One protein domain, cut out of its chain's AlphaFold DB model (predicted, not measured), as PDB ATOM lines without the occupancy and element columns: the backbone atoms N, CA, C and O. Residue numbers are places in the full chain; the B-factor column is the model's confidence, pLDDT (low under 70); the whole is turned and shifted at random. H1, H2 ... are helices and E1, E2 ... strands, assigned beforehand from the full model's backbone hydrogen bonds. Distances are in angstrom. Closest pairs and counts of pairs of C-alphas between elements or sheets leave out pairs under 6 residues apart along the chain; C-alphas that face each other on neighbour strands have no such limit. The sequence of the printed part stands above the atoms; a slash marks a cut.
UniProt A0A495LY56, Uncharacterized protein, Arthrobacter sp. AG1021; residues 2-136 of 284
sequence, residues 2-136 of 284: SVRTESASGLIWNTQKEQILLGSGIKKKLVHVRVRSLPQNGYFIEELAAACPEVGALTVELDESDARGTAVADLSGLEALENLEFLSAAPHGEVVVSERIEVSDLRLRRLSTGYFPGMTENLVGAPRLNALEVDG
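AT A GLANCE: This is residues 2 to 136 of the 284 residues of an uncharacterized protein of Arthrobacter sp. AG1021 (UniProt A0A495LY56). The chain winds in stacked turns: from E3 on, the strands E3, E4, E6, E8 and E9 stand side by side as a parallel wall, and H1, the small strand pair E5 and E7, H3 and long loops make the return side. At one end of the stack the long hairpin E2 and E3, with E1 beside it, continues the wall. The 135 printed residues hold three short helices and nine strands, in the order E1 E2 E3 H1 E4 H2 E5 E6 E7 E8 H3 E9. The large sheet is mixed and twisted, in the order E1, E2, E3, E4, E6, E8, E9; the class is mixed, helices and strands, with 67 residues, under half, in named elements. The whole is compact, with a radius of gyration of the C-alphas of 13.7 A and spans of 36 by 32 by 23 A.

HOW THE PARTS SIT: E1, residues 3 to 6, E2, residues 12 to 21, and E3, residues 27 to 37, form a meander, each strand the antiparallel neighbour of the one before, in two hairpins. N 3 and O 15 are 2.9 A apart, and N 14 and O 34 are 2.8 A apart. E2 bends by 79 degrees at residue 18, and E3 by 62 degrees at residue 30. H1, residues 45 to 51, leads to E4, residues 55 to 60, parallel to E3 at 41 degrees, with N 59 and O 33 2.9 A apart. E3, H1 and E4 are a strand-helix-strand unit, two parallel neighbour strands with a helix between, and its crossover is right-handed. H2, residues 64 to 67, precedes E5, residues 72 to 74. E6, residues 86 to 89, is parallel to E4, with N 88 and O 58 2.8 A apart. E7, residues 94 to 96, is parallel to E5, with N 96 and O 73 2.9 A apart. E8, residues 110 to 114, is parallel to E6, with N 89 and O 112 2.8 A apart. H3, residues 120 to 124, and E9, residues 131 to 135, complete a second right-handed unit with E8; N 133 and O 111 are 2.8 A apart. H1, H2 and H3 are on the large sheet but only graze it. Every O i to N i+4 pair of H1 and H3 is within hydrogen-bond range; H2 is too short for one.

IN THESE COORDINATES: E1 begins at C-alpha 3, (177.672, 142.091, 163.875). E2 is 24.3 A long, E3 27.7 A and E4 13.1 A. E8 and E9 are each 13.6 A, and E9 ends at C-alpha 135, (155.503, 146.502, 182.887).

THE WHOLE: The C-alphas farthest apart, of Ala 8 and Ser 24, are 39.4 A from each other. The printed part has no cut; the links E5 to E6 and E7 to E8 are long. Residues 64 to 71 and 91 to 94 have pLDDT under 70.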
ATOM      1  N   SER A   2     175.364 137.850 163.754       92.12
ATOM      2  CA  SER A   2     175.263 139.140 164.448       92.12
ATOM      3  C   SER A   2     176.577 139.904 164.277       92.12
ATOM      4  O   SER A   2     177.642 139.289 164.343       92.12
ATOM      5  N   VAL A   3     176.506 141.207 164.020       95.81
ATOM      6  CA  VAL A   3     177.672 142.091 163.875       95.81
ATOM      7  C   VAL A   3     177.694 143.043 165.060       95.81
ATOM      8  O   VAL A   3     176.718 143.757 165.273       95.81
ATOM      9  N   ARG A   4     178.780 143.035 165.836       96.25
ATOM     10  CA  ARG A   4     179.003 143.994 166.925       96.25
ATOM     11  C   ARG A   4     179.676 145.246 166.363       96.25
ATOM     12  O   ARG A   4     180.663 145.115 165.642       96.25
ATOM     13  N   THR A   5     179.173 146.412 166.744       96.62
ATOM     14  CA  THR A   5     179.740 147.720 166.416       96.62
ATOM     15  C   THR A   5     179.960 148.504 167.703       96.62
ATOM     16  O   THR A   5     179.184 148.390 168.650       96.62
ATOM     17  N   GLU A   6     181.040 149.274 167.728       96.31
ATOM     18  CA  GLU A   6     181.414 150.168 168.816       96.31
ATOM     19  C   GLU A   6     181.825 151.501 168.198       96.31
ATOM     20  O   GLU A   6     182.541 151.526 167.190       96.31
ATOM     21  N   SER A   7     181.335 152.596 168.763       95.06
ATOM     22  CA  SER A   7     181.607 153.938 168.267       95.06
ATOM     23  C   SER A   7     182.491 154.747 169.211       95.06
ATOM     24  O   SER A   7     182.770 154.364 170.346       95.06
ATOM     25  N   ALA A   8     182.915 155.920 168.741       92.75
ATOM     26  CA  ALA A   8     183.735 156.833 169.527       92.75
ATOM     27  C   ALA A   8     182.987 157.463 170.719       92.75
ATOM     28  O   ALA A   8     183.641 157.937 171.646       92.75
ATOM     29  N   SER A   9     181.647 157.486 170.709       92.00
ATOM     30  CA  SER A   9     180.830 158.013 171.813       92.00
ATOM     31  C   SER A   9     180.694 157.022 172.975       92.00
ATOM     32  O   SER A   9     180.224 157.397 174.049       92.00
ATOM     33  N   GLY A  10     181.125 155.772 172.771       91.62
ATOM     34  CA  GLY A  10     180.914 154.665 173.701       91.62
ATOM     35  C   GLY A  10     179.621 153.887 173.445       91.62
ATOM     36  O   GLY A  10     179.323 152.967 174.201       91.62
ATOM     37  N   LEU A  11     178.859 154.203 172.387       93.88
ATOM     38  CA  LEU A  11     177.712 153.394 171.980       93.88
ATOM     39  C   LEU A  11     178.195 152.029 171.469       93.88
ATOM     40  O   LEU A  11     179.013 151.937 170.548       93.88
ATOM     41  N   ILE A  12     177.647 150.957 172.040       94.50
ATOM     42  CA  ILE A  12     177.922 149.582 171.618       94.50
ATOM     43  C   ILE A  12     176.607 148.903 171.272       94.50
ATOM     44  O   ILE A  12     175.678 148.877 172.080       94.50
ATOM     45  N   TRP A  13     176.540 148.289 170.092       95.94
ATOM     46  CA  TRP A  13     175.352 147.563 169.665       95.94
ATOM     47  C   TRP A  13     175.662 146.348 168.800       95.94
ATOM     48  O   TRP A  13     176.729 146.201 168.204       95.94
ATOM     49  N   ASN A  14     174.674 145.467 168.717       96.88
ATOM     50  CA  ASN A  14     174.670 144.302 167.857       96.88
ATOM     51  C   ASN A  14     173.593 144.448 166.787       96.88
ATOM     52  O   ASN A  14     172.440 144.728 167.104       96.88
ATOM     53  N   THR A  15     173.953 144.186 165.535       97.38
ATOM     54  CA  THR A  15     173.033 144.219 164.396       97.38
ATOM     55  C   THR A  15     172.815 142.818 163.845       97.38
ATOM     56  O   THR A  15     173.771 142.094 163.551       97.38
ATOM     57  N   GLN A  16     171.555 142.429 163.658       97.50
ATOM     58  CA  GLN A  16     171.193 141.144 163.066       97.50
ATOM     59  C   GLN A  16     169.909 141.252 162.238       97.50
ATOM     60  O   GLN A  16     168.937 141.871 162.649       97.50
ATOM     61  N   LYS A  17     169.874 140.590 161.074       97.31
ATOM     62  CA  LYS A  17     168.621 140.368 160.336       97.31
ATOM     63  C   LYS A  17     167.907 139.148 160.891       97.31
ATOM     64  O   LYS A  17     168.424 138.037 160.761       97.31
ATOM     65  N   GLU A  18     166.715 139.330 161.436       96.38
ATOM     66  CA  GLU A  18     165.932 138.232 162.005       96.38
ATOM     67  C   GLU A  18     164.427 138.428 161.818       96.38
ATOM     68  O   GLU A  18     163.964 139.493 161.412       96.38
ATOM     69  N   GLN A  19     163.673 137.352 162.037       97.12
ATOM     70  CA  GLN A  19     162.219 137.364 161.952       97.12
ATOM     71  C   GLN A  19     161.643 137.826 163.293       97.12
ATOM     72  O   GLN A  19     161.782 137.133 164.294       97.12
ATOM     73  N   ILE A  20     160.990 138.985 163.294       96.31
ATOM     74  CA  ILE A  20     160.372 139.608 164.464       96.31
ATOM     75  C   ILE A  20     158.852 139.447 164.378       96.31
ATOM     76  O   ILE A  20     158.263 139.624 163.308       96.31
ATOM     77  N   LEU A  21     158.224 139.113 165.506       94.06
ATOM     78  CA  LEU A  21     156.770 139.137 165.674       94.06
ATOM     79  C   LEU A  21     156.336 140.547 166.099       94.06
ATOM     80  O   LEU A  21     156.774 141.040 167.140       94.06
ATOM     81  N   LEU A  22     155.470 141.165 165.298       93.50
ATOM     82  CA  LEU A  22     154.996 142.546 165.454       93.50
ATOM     83  C   LEU A  22     153.584 142.639 166.062       93.50
ATOM     84  O   LEU A  22     152.997 143.715 166.059       93.50
ATOM     85  N   GLY A  23     153.050 141.518 166.555       86.50
ATOM     86  CA  GLY A  23     151.668 141.388 167.022       86.50
ATOM     87  C   GLY A  23     150.712 140.859 165.952       86.50
ATOM     88  O   GLY A  23     150.980 140.950 164.752       86.50
ATOM     89  N   SER A  24     149.607 140.262 166.388       83.06
ATOM     90  CA  SER A  24     148.507 139.717 165.573       83.06
ATOM     91  C   SER A  24     148.967 138.727 164.505       83.06
ATOM     92  O   SER A  24     148.521 138.755 163.359       83.06
ATOM     93  N   GLY A  25     149.946 137.889 164.852       84.94
ATOM     94  CA  GLY A  25     150.549 136.921 163.931       84.94
ATOM     95  C   GLY A  25     151.422 137.526 162.819       84.94
ATOM     96  O   GLY A  25     151.985 136.775 162.017       84.94
ATOM     97  N   ILE A  26     151.599 138.852 162.768       90.06
ATOM     98  CA  ILE A  26     152.432 139.526 161.766       90.06
ATOM     99  C   ILE A  26     153.902 139.239 162.068       90.06
ATOM    100  O   ILE A  26     154.456 139.692 163.069       90.06
ATOM    101  N   LYS A  27     154.562 138.514 161.164       94.38
ATOM    102  CA  LYS A  27     156.000 138.235 161.234       94.38
ATOM    103  C   LYS A  27     156.721 138.941 160.097       94.38
ATOM    104  O   LYS A  27     156.381 138.737 158.933       94.38
ATOM    105  N   LYS A  28     157.756 139.719 160.414       96.25
ATOM    106  CA  LYS A  28     158.547 140.451 159.419       96.25
ATOM    107  C   LYS A  28     160.036 140.245 159.647       96.25
ATOM    108  O   LYS A  28     160.498 140.181 160.780       96.25
ATOM    109  N   LYS A  29     160.799 140.126 158.559       97.31
ATOM    110  CA  LYS A  29     162.262 140.090 158.626       97.31
ATOM    111  C   LYS A  29     162.782 141.524 158.704       97.31
ATOM    112  O   LYS A  29     162.644 142.258 157.729       97.31
ATOM    113  N   LEU A  30     163.348 141.905 159.844       97.69
ATOM    114  CA  LEU A  30     163.802 143.268 160.136       97.69
ATOM    115  C   LEU A  30     165.297 143.283 160.452       97.69
ATOM    116  O   LEU A  30     165.864 142.263 160.854       97.69
ATOM    117  N   VAL A  31     165.937 144.437 160.254       98.06
ATOM    118  CA  VAL A  31     167.247 144.699 160.855       98.06
ATOM    119  C   VAL A  31     167.004 145.067 162.307       98.06
ATOM    120  O   VAL A  31     166.370 146.080 162.596       98.06
ATOM    121  N   HIS A  32     167.450 144.198 163.201       98.06
ATOM    122  CA  HIS A  32     167.323 144.374 164.630       98.06
ATOM    123  C   HIS A  32     168.648 144.862 165.195       98.06
ATOM    124  O   HIS A  32     169.673 144.184 165.065       98.06
ATOM    125  N   VAL A  33     168.598 146.026 165.831       97.69
ATOM    126  CA  VAL A  33     169.686 146.572 166.625       97.69
ATOM    127  C   VAL A  33     169.409 146.345 168.108       97.69
ATOM    128  O   VAL A  33     168.361 146.725 168.623       97.69
ATOM    129  N   ARG A  34     170.362 145.707 168.789       95.44
ATOM    130  CA  ARG A  34     170.377 145.536 170.244       95.44
ATOM    131  C   ARG A  34     171.469 146.414 170.831       95.44
ATOM    132  O   ARG A  34     172.645 146.138 170.599       95.44
ATOM    133  N   VAL A  35     171.092 147.455 171.559       94.06
ATOM    134  CA  VAL A  35     172.030 148.338 172.263       94.06
ATOM    135  C   VAL A  35     172.499 147.638 173.534       94.06
ATOM    136  O   VAL A  35     171.667 147.173 174.307       94.06
ATOM    137  N   ARG A  36     173.820 147.545 173.717       90.81
ATOM    138  CA  ARG A  36     174.488 146.850 174.833       90.81
ATOM    139  C   ARG A  36     175.174 147.801 175.809       90.81
ATOM    140  O   ARG A  36     175.281 147.478 176.984       90.81
ATOM    141  N   SER A  37     175.618 148.958 175.323       90.06
ATOM    142  CA  SER A  37     176.208 150.026 176.132       90.06
ATOM    143  C   SER A  37     175.830 151.377 175.537       90.06
ATOM    144  O   SER A  37     175.679 151.482 174.316       90.06
ATOM    145  N   LEU A  38     175.647 152.383 176.389       90.56
ATOM    146  CA  LEU A  38     175.214 153.729 176.014       90.56
ATOM    147  C   LEU A  38     176.359 154.736 176.181       90.56
ATOM    148  O   LEU A  38     177.184 154.585 177.086       90.56
ATOM    149  N   PRO A  39     176.370 155.821 175.389       90.19
ATOM    150  CA  PRO A  39     177.196 156.988 175.673       90.19
ATOM    151  C   PRO A  39     176.922 157.559 177.069       90.19
ATOM    152  O   PRO A  39     175.811 157.459 177.590       90.19
ATOM    153  N   GLN A  40     177.909 158.242 177.660       86.62
ATOM    154  CA  GLN A  40     177.776 158.826 179.008       86.62
ATOM    155  C   GLN A  40     176.615 159.821 179.146       86.62
ATOM    156  O   GLN A  40     176.083 159.993 180.239       86.62
ATOM    157  N   ASN A  41     176.245 160.498 178.059       87.38
ATOM    158  CA  ASN A  41     175.143 161.457 178.035       87.38
ATOM    159  C   ASN A  41     173.777 160.810 177.738       87.38
ATOM    160  O   ASN A  41     172.783 161.523 177.765       87.38
ATOM    161  N   GLY A  42     173.718 159.509 177.436       88.56
ATOM    162  CA  GLY A  42     172.476 158.774 177.177       88.56
ATOM    163  C   GLY A  42     171.857 158.959 175.786       88.56
ATOM    164  O   GLY A  42     170.959 158.197 175.437       88.56
ATOM    165  N   TYR A  43     172.342 159.906 174.976       92.25
ATOM    166  CA  TYR A  43     171.840 160.177 173.623       92.25
ATOM    167  C   TYR A  43     172.499 159.246 172.607       92.25
ATOM    168  O   TYR A  43     173.725 159.215 172.503       92.25
ATOM    169  N   PHE A  44     171.703 158.509 171.831       94.31
ATOM    170  CA  PHE A  44     172.246 157.538 170.872       94.31
ATOM    171  C   PHE A  44     171.455 157.387 169.568       94.31
ATOM    172  O   PHE A  44     171.977 156.814 168.613       94.31
ATOM    173  N   ILE A  45     170.211 157.871 169.502       96.06
ATOM    174  CA  ILE A  45     169.315 157.580 168.377       96.06
ATOM    175  C   ILE A  45     169.844 158.134 167.049       96.06
ATOM    176  O   ILE A  45     169.882 157.393 166.069       96.06
ATOM    177  N   GLU A  46     170.296 159.389 167.008       95.31
ATOM    178  CA  GLU A  46     170.823 160.003 165.779       95.31
ATOM    179  C   GLU A  46     172.051 159.263 165.239       95.31
ATOM    180  O   GLU A  46     172.166 159.009 164.039       95.31
ATOM    181  N   GLU A  47     172.962 158.875 166.132       95.94
ATOM    182  CA  GLU A  47     174.152 158.108 165.771       95.94
ATOM    183  C   GLU A  47     173.768 156.746 165.180       95.94
ATOM    184  O   GLU A  47     174.315 156.315 164.162       95.94
ATOM    185  N   LEU A  48     172.775 156.092 165.785       96.81
ATOM    186  CA  LEU A  48     172.261 154.800 165.351       96.81
ATOM    187  C   LEU A  48     171.530 154.917 164.003       96.81
ATOM    188  O   LEU A  48     171.736 154.074 163.130       96.81
ATOM    189  N   ALA A  49     170.762 155.989 163.789       96.75
ATOM    190  CA  ALA A  49     170.109 156.302 162.518       96.75
ATOM    191  C   ALA A  49     171.129 156.553 161.393       96.75
ATOM    192  O   ALA A  49     170.947 156.079 160.272       96.75
ATOM    193  N   ALA A  50     172.233 157.246 161.692       96.38
ATOM    194  CA  ALA A  50     173.305 157.495 160.731       96.38
ATOM    195  C   ALA A  50     174.098 156.221 160.392       96.38
ATOM    196  O   ALA A  50     174.467 156.003 159.236       96.38
ATOM    197  N   ALA A  51     174.366 155.375 161.390       95.81
ATOM    198  CA  ALA A  51     175.147 154.155 161.214       95.81
ATOM    199  C   ALA A  51     174.336 152.988 160.622       95.81
ATOM    200  O   ALA A  51     174.903 152.139 159.933       95.81
ATOM    201  N   CYS A  52     173.030 152.921 160.899       95.31
ATOM    202  CA  CYS A  52     172.135 151.845 160.469       95.31
ATOM    203  C   CYS A  52     170.728 152.394 160.134       95.31
ATOM    204  O   CYS A  52     169.771 152.155 160.869       95.31
ATOM    205  N   PRO A  53     170.557 153.119 159.015       95.31
ATOM    206  CA  PRO A  53     169.276 153.743 158.649       95.31
ATOM    207  C   PRO A  53     168.133 152.736 158.403       95.31
ATOM    208  O   PRO A  53     166.950 153.082 158.403       95.31
ATOM    209  N   GLU A  54     168.457 151.465 158.180       96.50
ATOM    210  CA  GLU A  54     167.492 150.395 157.945       96.50
ATOM    211  C   GLU A  54     166.948 149.721 159.220       96.50
ATOM    212  O   GLU A  54     166.253 148.703 159.106       96.50
ATOM    213  N   VAL A  55     167.258 150.242 160.417       97.69
ATOM    214  CA  VAL A  55     166.756 149.713 161.700       97.69
ATOM    215  C   VAL A  55     165.238 149.585 161.664       97.69
ATOM    216  O   VAL A  55     164.507 150.567 161.580       97.69
ATOM    217  N   GLY A  56     164.767 148.343 161.756       97.75
ATOM    218  CA  GLY A  56     163.344 148.022 161.856       97.75
ATOM    219  C   GLY A  56     162.919 147.575 163.250       97.75
ATOM    220  O   GLY A  56     161.738 147.626 163.586       97.75
ATOM    221  N   ALA A  57     163.874 147.130 164.062       98.12
ATOM    222  CA  ALA A  57     163.662 146.730 165.442       98.12
ATOM    223  C   ALA A  57     164.794 147.277 166.314       98.12
ATOM    224  O   ALA A  57     165.965 147.133 165.958       98.12
ATOM    225  N   LEU A  58     164.443 147.855 167.456       97.50
ATOM    226  CA  LEU A  58     165.382 148.367 168.445       97.50
ATOM    227  C   LEU A  58     165.080 147.731 169.799       97.50
ATOM    228  O   LEU A  58     163.963 147.842 170.300       97.50
ATOM    229  N   THR A  59     166.083 147.101 170.400       94.94
ATOM    230  CA  THR A  59     166.033 146.657 171.796       94.94
ATOM    231  C   THR A  59     167.163 147.311 172.575       94.94
ATOM    232  O   THR A  59     168.310 147.291 172.129       94.94
ATOM    233  N   VAL A  60     166.858 147.857 173.747       91.44
ATOM    234  CA  VAL A  60     167.862 148.357 174.694       91.44
ATOM    235  C   VAL A  60     168.072 147.295 175.773       91.44
ATOM    236  O   VAL A  60     167.223 147.112 176.640       91.44
ATOM    237  N   GLU A  61     169.186 146.565 175.686       86.00
ATOM    238  CA  GLU A  61     169.542 145.430 176.549       86.00
ATOM    239  C   GLU A  61     170.974 145.632 177.069       86.00
ATOM    240  O   GLU A  61     171.935 145.089 176.521       86.00
ATOM    241  N   LEU A  62     171.110 146.481 178.091       82.06
ATOM    242  CA  LEU A  62     172.411 146.900 178.618       82.06
ATOM    243  C   LEU A  62     173.129 145.761 179.354       82.06
ATOM    244  O   LEU A  62     172.503 144.992 180.085       82.06
ATOM    245  N   ASP A  63     174.449 145.677 179.189       74.50
ATOM    246  CA  ASP A  63     175.284 144.705 179.901       74.50
ATOM    247  C   ASP A  63     175.299 144.996 181.424       74.50
ATOM    248  O   ASP A  63     175.165 146.139 181.867       74.50
ATOM    249  N   GLU A  64     175.473 143.963 182.265       62.09
ATOM    250  CA  GLU A  64     175.328 144.069 183.733       62.09
ATOM    251  C   GLU A  64     176.205 145.144 184.400       62.09
ATOM    252  O   GLU A  64     175.836 145.660 185.457       62.09
ATOM    253  N   SER A  65     177.381 145.456 183.847       59.12
ATOM    254  CA  SER A  65     178.257 146.510 184.377       59.12
ATOM    255  C   SER A  65     177.644 147.898 184.219       59.12
ATOM    256  O   SER A  65     177.792 148.731 185.112       59.12
ATOM    257  N   ASP A  66     176.916 148.107 183.126       56.62
ATOM    258  CA  ASP A  66     176.304 149.383 182.765       56.62
ATOM    259  C   ASP A  66     174.916 149.514 183.400       56.62
ATOM    260  O   ASP A  66     174.517 150.607 183.786       56.62
ATOM    261  N   ALA A  67     174.230 148.388 183.627       55.41
ATOM    262  CA  ALA A  67     172.980 148.326 184.385       55.41
ATOM    263  C   ALA A  67     173.146 148.627 185.890       55.41
ATOM    264  O   ALA A  67     172.192 149.023 186.554       55.41
ATOM    265  N   ARG A  68     174.345 148.420 186.460       53.06
ATOM    266  CA  ARG A  68     174.645 148.761 187.868       53.06
ATOM    267  C   ARG A  68     174.948 150.249 188.068       53.06
ATOM    268  O   ARG A  68     174.910 150.720 189.204       53.06
ATOM    269  N   GLY A  69     175.269 150.965 186.990       54.66
ATOM    270  CA  GLY A  69     175.280 152.422 186.957       54.66
ATOM    271  C   GLY A  69     173.880 152.942 186.644       54.66
ATOM    272  O   GLY A  69     173.072 152.248 186.042       54.66
ATOM    273  N   THR A  70     173.581 154.173 187.036       63.19
ATOM    274  CA  THR A  70     172.384 154.923 186.623       63.19
ATOM    275  C   THR A  70     172.439 155.249 185.122       63.19
ATOM    276  O   THR A  70     172.429 156.418 184.746       63.19
ATOM    277  N   ALA A  71     172.628 154.253 184.254       68.56
ATOM    278  CA  ALA A  71     172.622 154.449 182.817       68.56
ATOM    279  C   ALA A  71     171.214 154.878 182.412       68.56
ATOM    280  O   ALA A  71     170.235 154.181 182.694       68.56
ATOM    281  N   VAL A  72     171.142 156.050 181.789       81.44
ATOM    282  CA  VAL A  72     169.900 156.650 181.329       81.44
ATOM    283  C   VAL A  72     169.847 156.523 179.814       81.44
ATOM    284  O   VAL A  72     170.685 157.097 179.122       81.44
ATOM    285  N   ALA A  73     168.891 155.753 179.299       87.06
ATOM    286  CA  ALA A  73     168.631 155.708 177.864       87.06
ATOM    287  C   ALA A  73     167.712 156.874 177.496       87.06
ATOM    288  O   ALA A  73     166.578 156.915 177.973       87.06
ATOM    289  N   ASP A  74     168.183 157.793 176.653       90.81
ATOM    290  CA  ASP A  74     167.339 158.857 176.112       90.81
ATOM    291  C   ASP A  74     166.801 158.457 174.737       90.81
ATOM    292  O   ASP A  74     167.568 158.226 173.797       90.81
ATOM    293  N   LEU A  75     165.477 158.344 174.627       92.56
ATOM    294  CA  LEU A  75     164.804 157.990 173.373       92.56
ATOM    295  C   LEU A  75     164.410 159.214 172.530       92.56
ATOM    296  O   LEU A  75     163.679 159.062 171.554       92.56
ATOM    297  N   SER A  76     164.869 160.416 172.884       91.50
ATOM    298  CA  SER A  76     164.678 161.617 172.061       91.50
ATOM    299  C   SER A  76     165.200 161.397 170.638       91.50
ATOM    300  O   SER A  76     166.248 160.779 170.433       91.50
ATOM    301  N   GLY A  77     164.451 161.887 169.648       92.56
ATOM    302  CA  GLY A  77     164.773 161.710 168.231       92.56
ATOM    303  C   GLY A  77     164.394 160.343 167.656       92.56
ATOM    304  O   GLY A  77     164.844 160.011 166.559       92.56
ATOM    305  N   LEU A  78     163.597 159.523 168.363       95.25
ATOM    306  CA  LEU A  78     163.165 158.188 167.910       95.25
ATOM    307  C   LEU A  78     162.588 158.188 166.484       95.25
ATOM    308  O   LEU A  78     162.756 157.217 165.747       95.25
ATOM    309  N   GLU A  79     161.936 159.280 166.088       94.06
ATOM    310  CA  GLU A  79     161.385 159.508 164.754       94.06
ATOM    311  C   GLU A  79     162.428 159.478 163.625       94.06
ATOM    312  O   GLU A  79     162.070 159.175 162.487       94.06
ATOM    313  N   ALA A  80     163.716 159.685 163.925       95.06
ATOM    314  CA  ALA A  80     164.805 159.538 162.958       95.06
ATOM    315  C   ALA A  80     164.978 158.085 162.471       95.06
ATOM    316  O   ALA A  80     165.540 157.841 161.402       95.06
ATOM    317  N   LEU A  81     164.481 157.098 163.226       96.62
ATOM    318  CA  LEU A  81     164.456 155.694 162.820       96.62
ATOM    319  C   LEU A  81     163.200 155.407 161.981       96.62
ATOM    320  O   LEU A  81     162.282 154.711 162.413       96.62
ATOM    321  N   GLU A  82     163.166 155.910 160.744       94.81
ATOM    322  CA  GLU A  82     161.982 155.901 159.857       94.81
ATOM    323  C   GLU A  82     161.365 154.509 159.590       94.81
ATOM    324  O   GLU A  82     160.205 154.382 159.173       94.81
ATOM    325  N   ASN A  83     162.149 153.444 159.784       96.31
ATOM    326  CA  ASN A  83     161.743 152.058 159.555       96.31
ATOM    327  C   ASN A  83     161.350 151.310 160.839       96.31
ATOM    328  O   ASN A  83     160.974 150.139 160.749       96.31
ATOM    329  N   LEU A  84     161.408 151.958 162.007       97.94
ATOM    330  CA  LEU A  84     161.182 151.326 163.301       97.94
ATOM    331  C   LEU A  84     159.735 150.830 163.445       97.94
ATOM    332  O   LEU A  84     158.784 151.608 163.519       97.94
ATOM    333  N   GLU A  85     159.576 149.510 163.519       98.06
ATOM    334  CA  GLU A  85     158.293 148.829 163.729       98.06
ATOM    335  C   GLU A  85     158.218 148.124 165.088       98.06
ATOM    336  O   GLU A  85     157.118 147.834 165.562       98.06
ATOM    337  N   PHE A  86     159.360 147.860 165.727       97.94
ATOM    338  CA  PHE A  86     159.432 147.241 167.048       97.94
ATOM    339  C   PHE A  86     160.404 147.989 167.957       97.94
ATOM    340  O   PHE A  86     161.578 148.134 167.618       97.94
ATOM    341  N   LEU A  87     159.919 148.398 169.126       97.12
ATOM    342  CA  LEU A  87     160.728 148.952 170.204       97.12
ATOM    343  C   LEU A  87     160.576 148.085 171.453       97.12
ATOM    344  O   LEU A  87     159.458 147.844 171.914       97.12
ATOM    345  N   SER A  88     161.707 147.663 172.013       94.38
ATOM    346  CA  SER A  88     161.793 147.057 173.337       94.38
ATOM    347  C   SER A  88     162.714 147.879 174.236       94.38
ATOM    348  O   SER A  88     163.936 147.840 174.089       94.38
ATOM    349  N   ALA A  89     162.128 148.614 175.175       84.94
ATOM    350  CA  ALA A  89     162.828 149.477 176.120       84.94
ATOM    351  C   ALA A  89     162.524 149.025 177.557       84.94
ATOM    352  O   ALA A  89     161.687 149.589 178.255       84.94
ATOM    353  N   ALA A  90     163.197 147.964 177.999       71.06
ATOM    354  CA  ALA A  90     163.125 147.485 179.378       71.06
ATOM    355  C   ALA A  90     164.526 147.477 180.003       71.06
ATOM    356  O   ALA A  90     165.043 146.404 180.325       71.06
ATOM    357  N   PRO A  91     165.199 148.635 180.129       60.41
ATOM    358  CA  PRO A  91     166.495 148.634 180.768       60.41
ATOM    359  C   PRO A  91     166.312 148.329 182.248       60.41
ATOM    360  O   PRO A  91     165.392 148.805 182.910       60.41
ATOM    361  N   HIS A  92     167.265 147.597 182.800       58.25
ATOM    362  CA  HIS A  92     167.473 147.484 184.238       58.25
ATOM    363  C   HIS A  92     167.993 148.814 184.856       58.25
ATOM    364  O   HIS A  92     168.686 148.786 185.866       58.25
ATOM    365  N   GLY A  93     167.656 149.961 184.241       60.44
ATOM    366  CA  GLY A  93     168.051 151.343 184.543       60.44
ATOM    367  C   GLY A  93     166.912 152.328 184.217       60.44
ATOM    368  O   GLY A  93     165.779 151.910 183.980       60.44
ATOM    369  N   GLU A  94     167.176 153.636 184.219       69.31
ATOM    370  CA  GLU A  94     166.151 154.658 183.943       69.31
ATOM    371  C   GLU A  94     166.048 154.929 182.427       69.31
ATOM    372  O   GLU A  94     167.056 155.070 181.739       69.31
ATOM    373  N   VAL A  95     164.831 155.000 181.875       77.00
ATOM    374  CA  VAL A  95     164.594 155.551 180.527       77.00
ATOM    375  C   VAL A  95     164.053 156.956 180.689       77.00
ATOM    376  O   VAL A  95     163.158 157.181 181.506       77.00
ATOM    377  N   VAL A  96     164.562 157.885 179.887       82.00
ATOM    378  CA  VAL A  96     164.025 159.240 179.801       82.00
ATOM    379  C   VAL A  96     163.755 159.618 178.355       82.00
ATOM    380  O   VAL A  96     164.199 158.976 177.404       82.00
ATOM    381  N   VAL A  97     162.996 160.693 178.215       81.19
ATOM    382  CA  VAL A  97     162.778 161.390 176.958       81.19
ATOM    383  C   VAL A  97     162.963 162.868 177.274       81.19
ATOM    384  O   VAL A  97     162.086 163.480 177.887       81.19
ATOM    385  N   SER A  98     164.134 163.415 176.947       83.56
ATOM    386  CA  SER A  98     164.440 164.832 177.200       83.56
ATOM    387  C   SER A  98     163.719 165.772 176.233       83.56
ATOM    388  O   SER A  98     163.404 166.906 176.599       83.56
ATOM    389  N   GLU A  99     163.409 165.299 175.025       84.88
ATOM    390  CA  GLU A  99     162.700 166.038 173.982       84.88
ATOM    391  C   GLU A  99     161.478 165.264 173.489       84.88
ATOM    392  O   GLU A  99     161.492 164.043 173.362       84.88
ATOM    393  N   ARG A 100     160.385 165.974 173.193       83.94
ATOM    394  CA  ARG A 100     159.134 165.343 172.767       83.94
ATOM    395  C   ARG A 100     159.333 164.550 171.470       83.94
ATOM    396  O   ARG A 100     159.665 165.126 170.446       83.94
ATOM    397  N   ILE A 101     158.993 163.264 171.513       89.75
ATOM    398  CA  ILE A 101     158.925 162.397 170.331       89.75
ATOM    399  C   ILE A 101     157.632 162.694 169.558       89.75
ATOM    400  O   ILE A 101     156.537 162.651 170.138       89.75
ATOM    401  N   GLU A 102     157.744 162.957 168.256       91.81
ATOM    402  CA  GLU A 102     156.602 163.137 167.351       91.81
ATOM    403  C   GLU A 102     156.060 161.779 166.878       91.81
ATOM    404  O   GLU A 102     156.396 161.240 165.823       91.81
ATOM    405  N   VAL A 103     155.180 161.192 167.692       92.31
ATOM    406  CA  VAL A 103     154.681 159.821 167.488       92.31
ATOM    407  C   VAL A 103     153.795 159.632 166.257       92.31
ATOM    408  O   VAL A 103     153.554 158.493 165.862       92.31
ATOM    409  N   SER A 104     153.323 160.713 165.625       91.12
ATOM    410  CA  SER A 104     152.542 160.641 164.381       91.12
ATOM    411  C   SER A 104     153.331 160.051 163.213       91.12
ATOM    412  O   SER A 104     152.731 159.431 162.333       91.12
ATOM    413  N   ASP A 105     154.653 160.214 163.227       87.88
ATOM    414  CA  ASP A 105     155.531 159.778 162.140       87.88
ATOM    415  C   ASP A 105     156.088 158.368 162.380       87.88
ATOM    416  O   ASP A 105     156.562 157.699 161.455       87.88
ATOM    417  N   LEU A 106     155.950 157.859 163.611       93.31
ATOM    418  CA  LEU A 106     156.401 156.526 163.974       93.31
ATOM    419  C   LEU A 106     155.565 155.442 163.293       93.31
ATOM    420  O   LEU A 106     154.332 155.429 163.298       93.31
ATOM    421  N   ARG A 107     156.269 154.435 162.771       95.12
ATOM    422  CA  ARG A 107     155.673 153.220 162.199       95.12
ATOM    423  C   ARG A 107     155.595 152.075 163.203       95.12
ATOM    424  O   ARG A 107     155.431 150.923 162.799       95.12
ATOM    425  N   LEU A 108     155.686 152.401 164.488       96.81
ATOM    426  CA  LEU A 108     155.731 151.445 165.580       96.81
ATOM    427  C   LEU A 108     154.475 150.564 165.574       96.81
ATOM    428  O   LEU A 108     153.356 151.064 165.646       96.81
ATOM    429  N   ARG A 109     154.679 149.249 165.468       97.25
ATOM    430  CA  ARG A 109     153.626 148.223 165.515       97.25
ATOM    431  C   ARG A 109     153.629 147.451 166.817       97.25
ATOM    432  O   ARG A 109     152.568 147.026 167.267       97.25
ATOM    433  N   ARG A 110     154.807 147.279 167.414       97.31
ATOM    434  CA  ARG A 110     154.969 146.622 168.704       97.31
ATOM    435  C   ARG A 110     155.799 147.481 169.643       97.31
ATOM    436  O   ARG A 110     156.907 147.882 169.289       97.31
ATOM    437  N   LEU A 111     155.281 147.677 170.846       97.12
ATOM    438  CA  LEU A 111     155.981 148.320 171.950       97.12
ATOM    439  C   LEU A 111     156.060 147.350 173.127       97.12
ATOM    440  O   LEU A 111     155.043 146.796 173.532       97.12
ATOM    441  N   SER A 112     157.263 147.156 173.661       95.12
ATOM    442  CA  SER A 112     157.520 146.418 174.897       95.12
ATOM    443  C   SER A 112     158.352 147.293 175.822       95.12
ATOM    444  O   SER A 112     159.474 147.653 175.475       95.12
ATOM    445  N   THR A 113     157.827 147.700 176.972       92.94
ATOM    446  CA  THR A 113     158.519 148.691 177.811       92.94
ATOM    447  C   THR A 113     158.167 148.570 179.286       92.94
ATOM    448  O   THR A 113     157.101 148.082 179.650       92.94
ATOM    449  N   GLY A 114     159.042 149.075 180.155       90.44
ATOM    450  CA  GLY A 114     158.606 149.516 181.480       90.44
ATOM    451  C   GLY A 114     157.682 150.735 181.381       90.44
ATOM    452  O   GLY A 114     157.661 151.435 180.364       90.44
ATOM    453  N   TYR A 115     156.915 151.001 182.432       90.25
ATOM    454  CA  TYR A 115     156.135 152.225 182.553       90.25
ATOM    455  C   TYR A 115     157.020 153.378 183.035       90.25
ATOM    456  O   TYR A 115     157.446 153.410 184.193       90.25
ATOM    457  N   PHE A 116     157.257 154.335 182.142       87.94
ATOM    458  CA  PHE A 116     158.017 155.553 182.394       87.94
ATOM    459  C   PHE A 116     157.107 156.759 182.116       87.94
ATOM    460  O   PHE A 116     156.779 157.006 180.951       87.94
ATOM    461  N   PRO A 117     156.672 157.494 183.160       86.44
ATOM    462  CA  PRO A 117     155.723 158.595 183.009       86.44
ATOM    463  C   PRO A 117     156.168 159.634 181.976       86.44
ATOM    464  O   PRO A 117     157.318 160.070 181.971       86.44
ATOM    465  N   GLY A 118     155.246 160.047 181.112       85.81
ATOM    466  CA  GLY A 118     155.468 161.002 180.028       85.81
ATOM    467  C   GLY A 118     156.027 160.370 178.751       85.81
ATOM    468  O   GLY A 118     155.705 160.829 177.656       85.81
ATOM    469  N   MET A 119     156.817 159.299 178.865       89.69
ATOM    470  CA  MET A 119     157.304 158.545 177.711       89.69
ATOM    471  C   MET A 119     156.275 157.515 177.257       89.69
ATOM    472  O   MET A 119     155.929 157.474 176.076       89.69
ATOM    473  N   THR A 120     155.830 156.645 178.167       92.19
ATOM    474  CA  THR A 120     154.992 155.502 177.799       92.19
ATOM    475  C   THR A 120     153.669 155.978 177.204       92.19
ATOM    476  O   THR A 120     153.308 155.505 176.133       92.19
ATOM    477  N   GLU A 121     153.011 156.970 177.810       92.00
ATOM    478  CA  GLU A 121     151.763 157.581 177.323       92.00
ATOM    479  C   GLU A 121     151.931 158.227 175.943       92.00
ATOM    480  O   GLU A 121     151.028 158.181 175.110       92.00
ATOM    481  N   ASN A 122     153.105 158.802 175.663       92.50
ATOM    482  CA  ASN A 122     153.391 159.347 174.343       92.50
ATOM    483  C   ASN A 122     153.514 158.213 173.311       92.50
ATOM    484  O   ASN A 122     152.782 158.182 172.321       92.50
ATOM    485  N   LEU A 123     154.390 157.234 173.567       94.69
ATOM    486  CA  LEU A 123     154.694 156.154 172.623       94.69
ATOM    487  C   LEU A 123     153.496 155.245 172.319       94.69
ATOM    488  O   LEU A 123     153.369 154.780 171.184       94.69
ATOM    489  N   VAL A 124     152.596 155.006 173.282       95.81
ATOM    490  CA  VAL A 124     151.368 154.226 173.023       95.81
ATOM    491  C   VAL A 124     150.397 154.939 172.078       95.81
ATOM    492  O   VAL A 124     149.573 154.291 171.432       95.81
ATOM    493  N   GLY A 125     150.541 156.257 171.923       95.62
ATOM    494  CA  GLY A 125     149.807 157.063 170.954       95.62
ATOM    495  C   GLY A 125     150.253 156.874 169.498       95.62
ATOM    496  O   GLY A 125     149.660 157.493 168.610       95.62
ATOM    497  N   ALA A 126     151.270 156.045 169.226       96.00
ATOM    498  CA  ALA A 126     151.727 155.760 167.868       96.00
ATOM    499  C   ALA A 126     150.588 155.158 167.011       96.00
ATOM    500  O   ALA A 126     149.975 154.161 167.397       96.00
ATOM    501  N   PRO A 127     150.312 155.696 165.806       95.31
ATOM    502  CA  PRO A 127     149.066 155.442 165.070       95.31
ATOM    503  C   PRO A 127     148.958 154.043 164.445       95.31
ATOM    504  O   PRO A 127     147.941 153.714 163.835       95.31
ATOM    505  N   ARG A 128     150.013 153.228 164.529       94.75
ATOM    506  CA  ARG A 128     150.086 151.884 163.929       94.75
ATOM    507  C   ARG A 128     150.333 150.783 164.957       94.75
ATOM    508  O   ARG A 128     150.664 149.665 164.559       94.75
ATOM    509  N   LEU A 129     150.215 151.109 166.243       96.25
ATOM    510  CA  LEU A 129     150.485 150.181 167.325       96.25
ATOM    511  C   LEU A 129     149.426 149.072 167.352       96.25
ATOM    512  O   LEU A 129     148.237 149.332 167.495       96.25
ATOM    513  N   ASN A 130     149.878 147.827 167.227       95.44
ATOM    514  CA  ASN A 130     149.031 146.637 167.197       95.44
ATOM    515  C   ASN A 130     149.216 145.767 168.445       95.44
ATOM    516  O   ASN A 130     148.263 145.123 168.880       95.44
ATOM    517  N   ALA A 131     150.428 145.745 169.007       97.12
ATOM    518  CA  ALA A 131     150.755 144.990 170.209       97.12
ATOM    519  C   ALA A 131     151.477 145.866 171.230       97.12
ATOM    520  O   ALA A 131     152.464 146.537 170.909       97.12
ATOM    521  N   LEU A 132     150.993 145.815 172.465       97.31
ATOM    522  CA  LEU A 132     151.513 146.582 173.579       97.31
ATOM    523  C   LEU A 132     151.814 145.655 174.753       97.31
ATOM    524  O   LEU A 132     150.946 144.931 175.231       97.31
ATOM    525  N   GLU A 133     153.046 145.718 175.234       96.19
ATOM    526  CA  GLU A 133     153.497 145.066 176.451       96.19
ATOM    527  C   GLU A 133     154.066 146.131 177.389       96.19
ATOM    528  O   GLU A 133     155.029 146.820 177.037       96.19
ATOM    529  N   VAL A 134     153.457 146.300 178.565       94.88
ATOM    530  CA  VAL A 134     153.917 147.294 179.542       94.88
ATOM    531  C   VAL A 134     154.038 146.699 180.929       94.88
ATOM    532  O   VAL A 134     153.084 146.159 181.488       94.88
ATOM    533  N   ASP A 135     155.215 146.865 181.511       92.75
ATOM    534  CA  ASP A 135     155.503 146.502 182.887       92.75
ATOM    535  C   ASP A 135     155.297 147.680 183.847       92.75
ATOM    536  O   ASP A 135     155.806 148.778 183.638       92.75
ATOM    537  N   GLY A 136     154.554 147.452 184.928       91.62
ATOM    538  CA  GLY A 136     154.324 148.424 185.993       91.62
ATOM    539  C   GLY A 136     153.239 149.462 185.697       91.62
ATOM    540  O   GLY A 136     152.986 150.314 186.554       91.62
TER     541      GLY A 136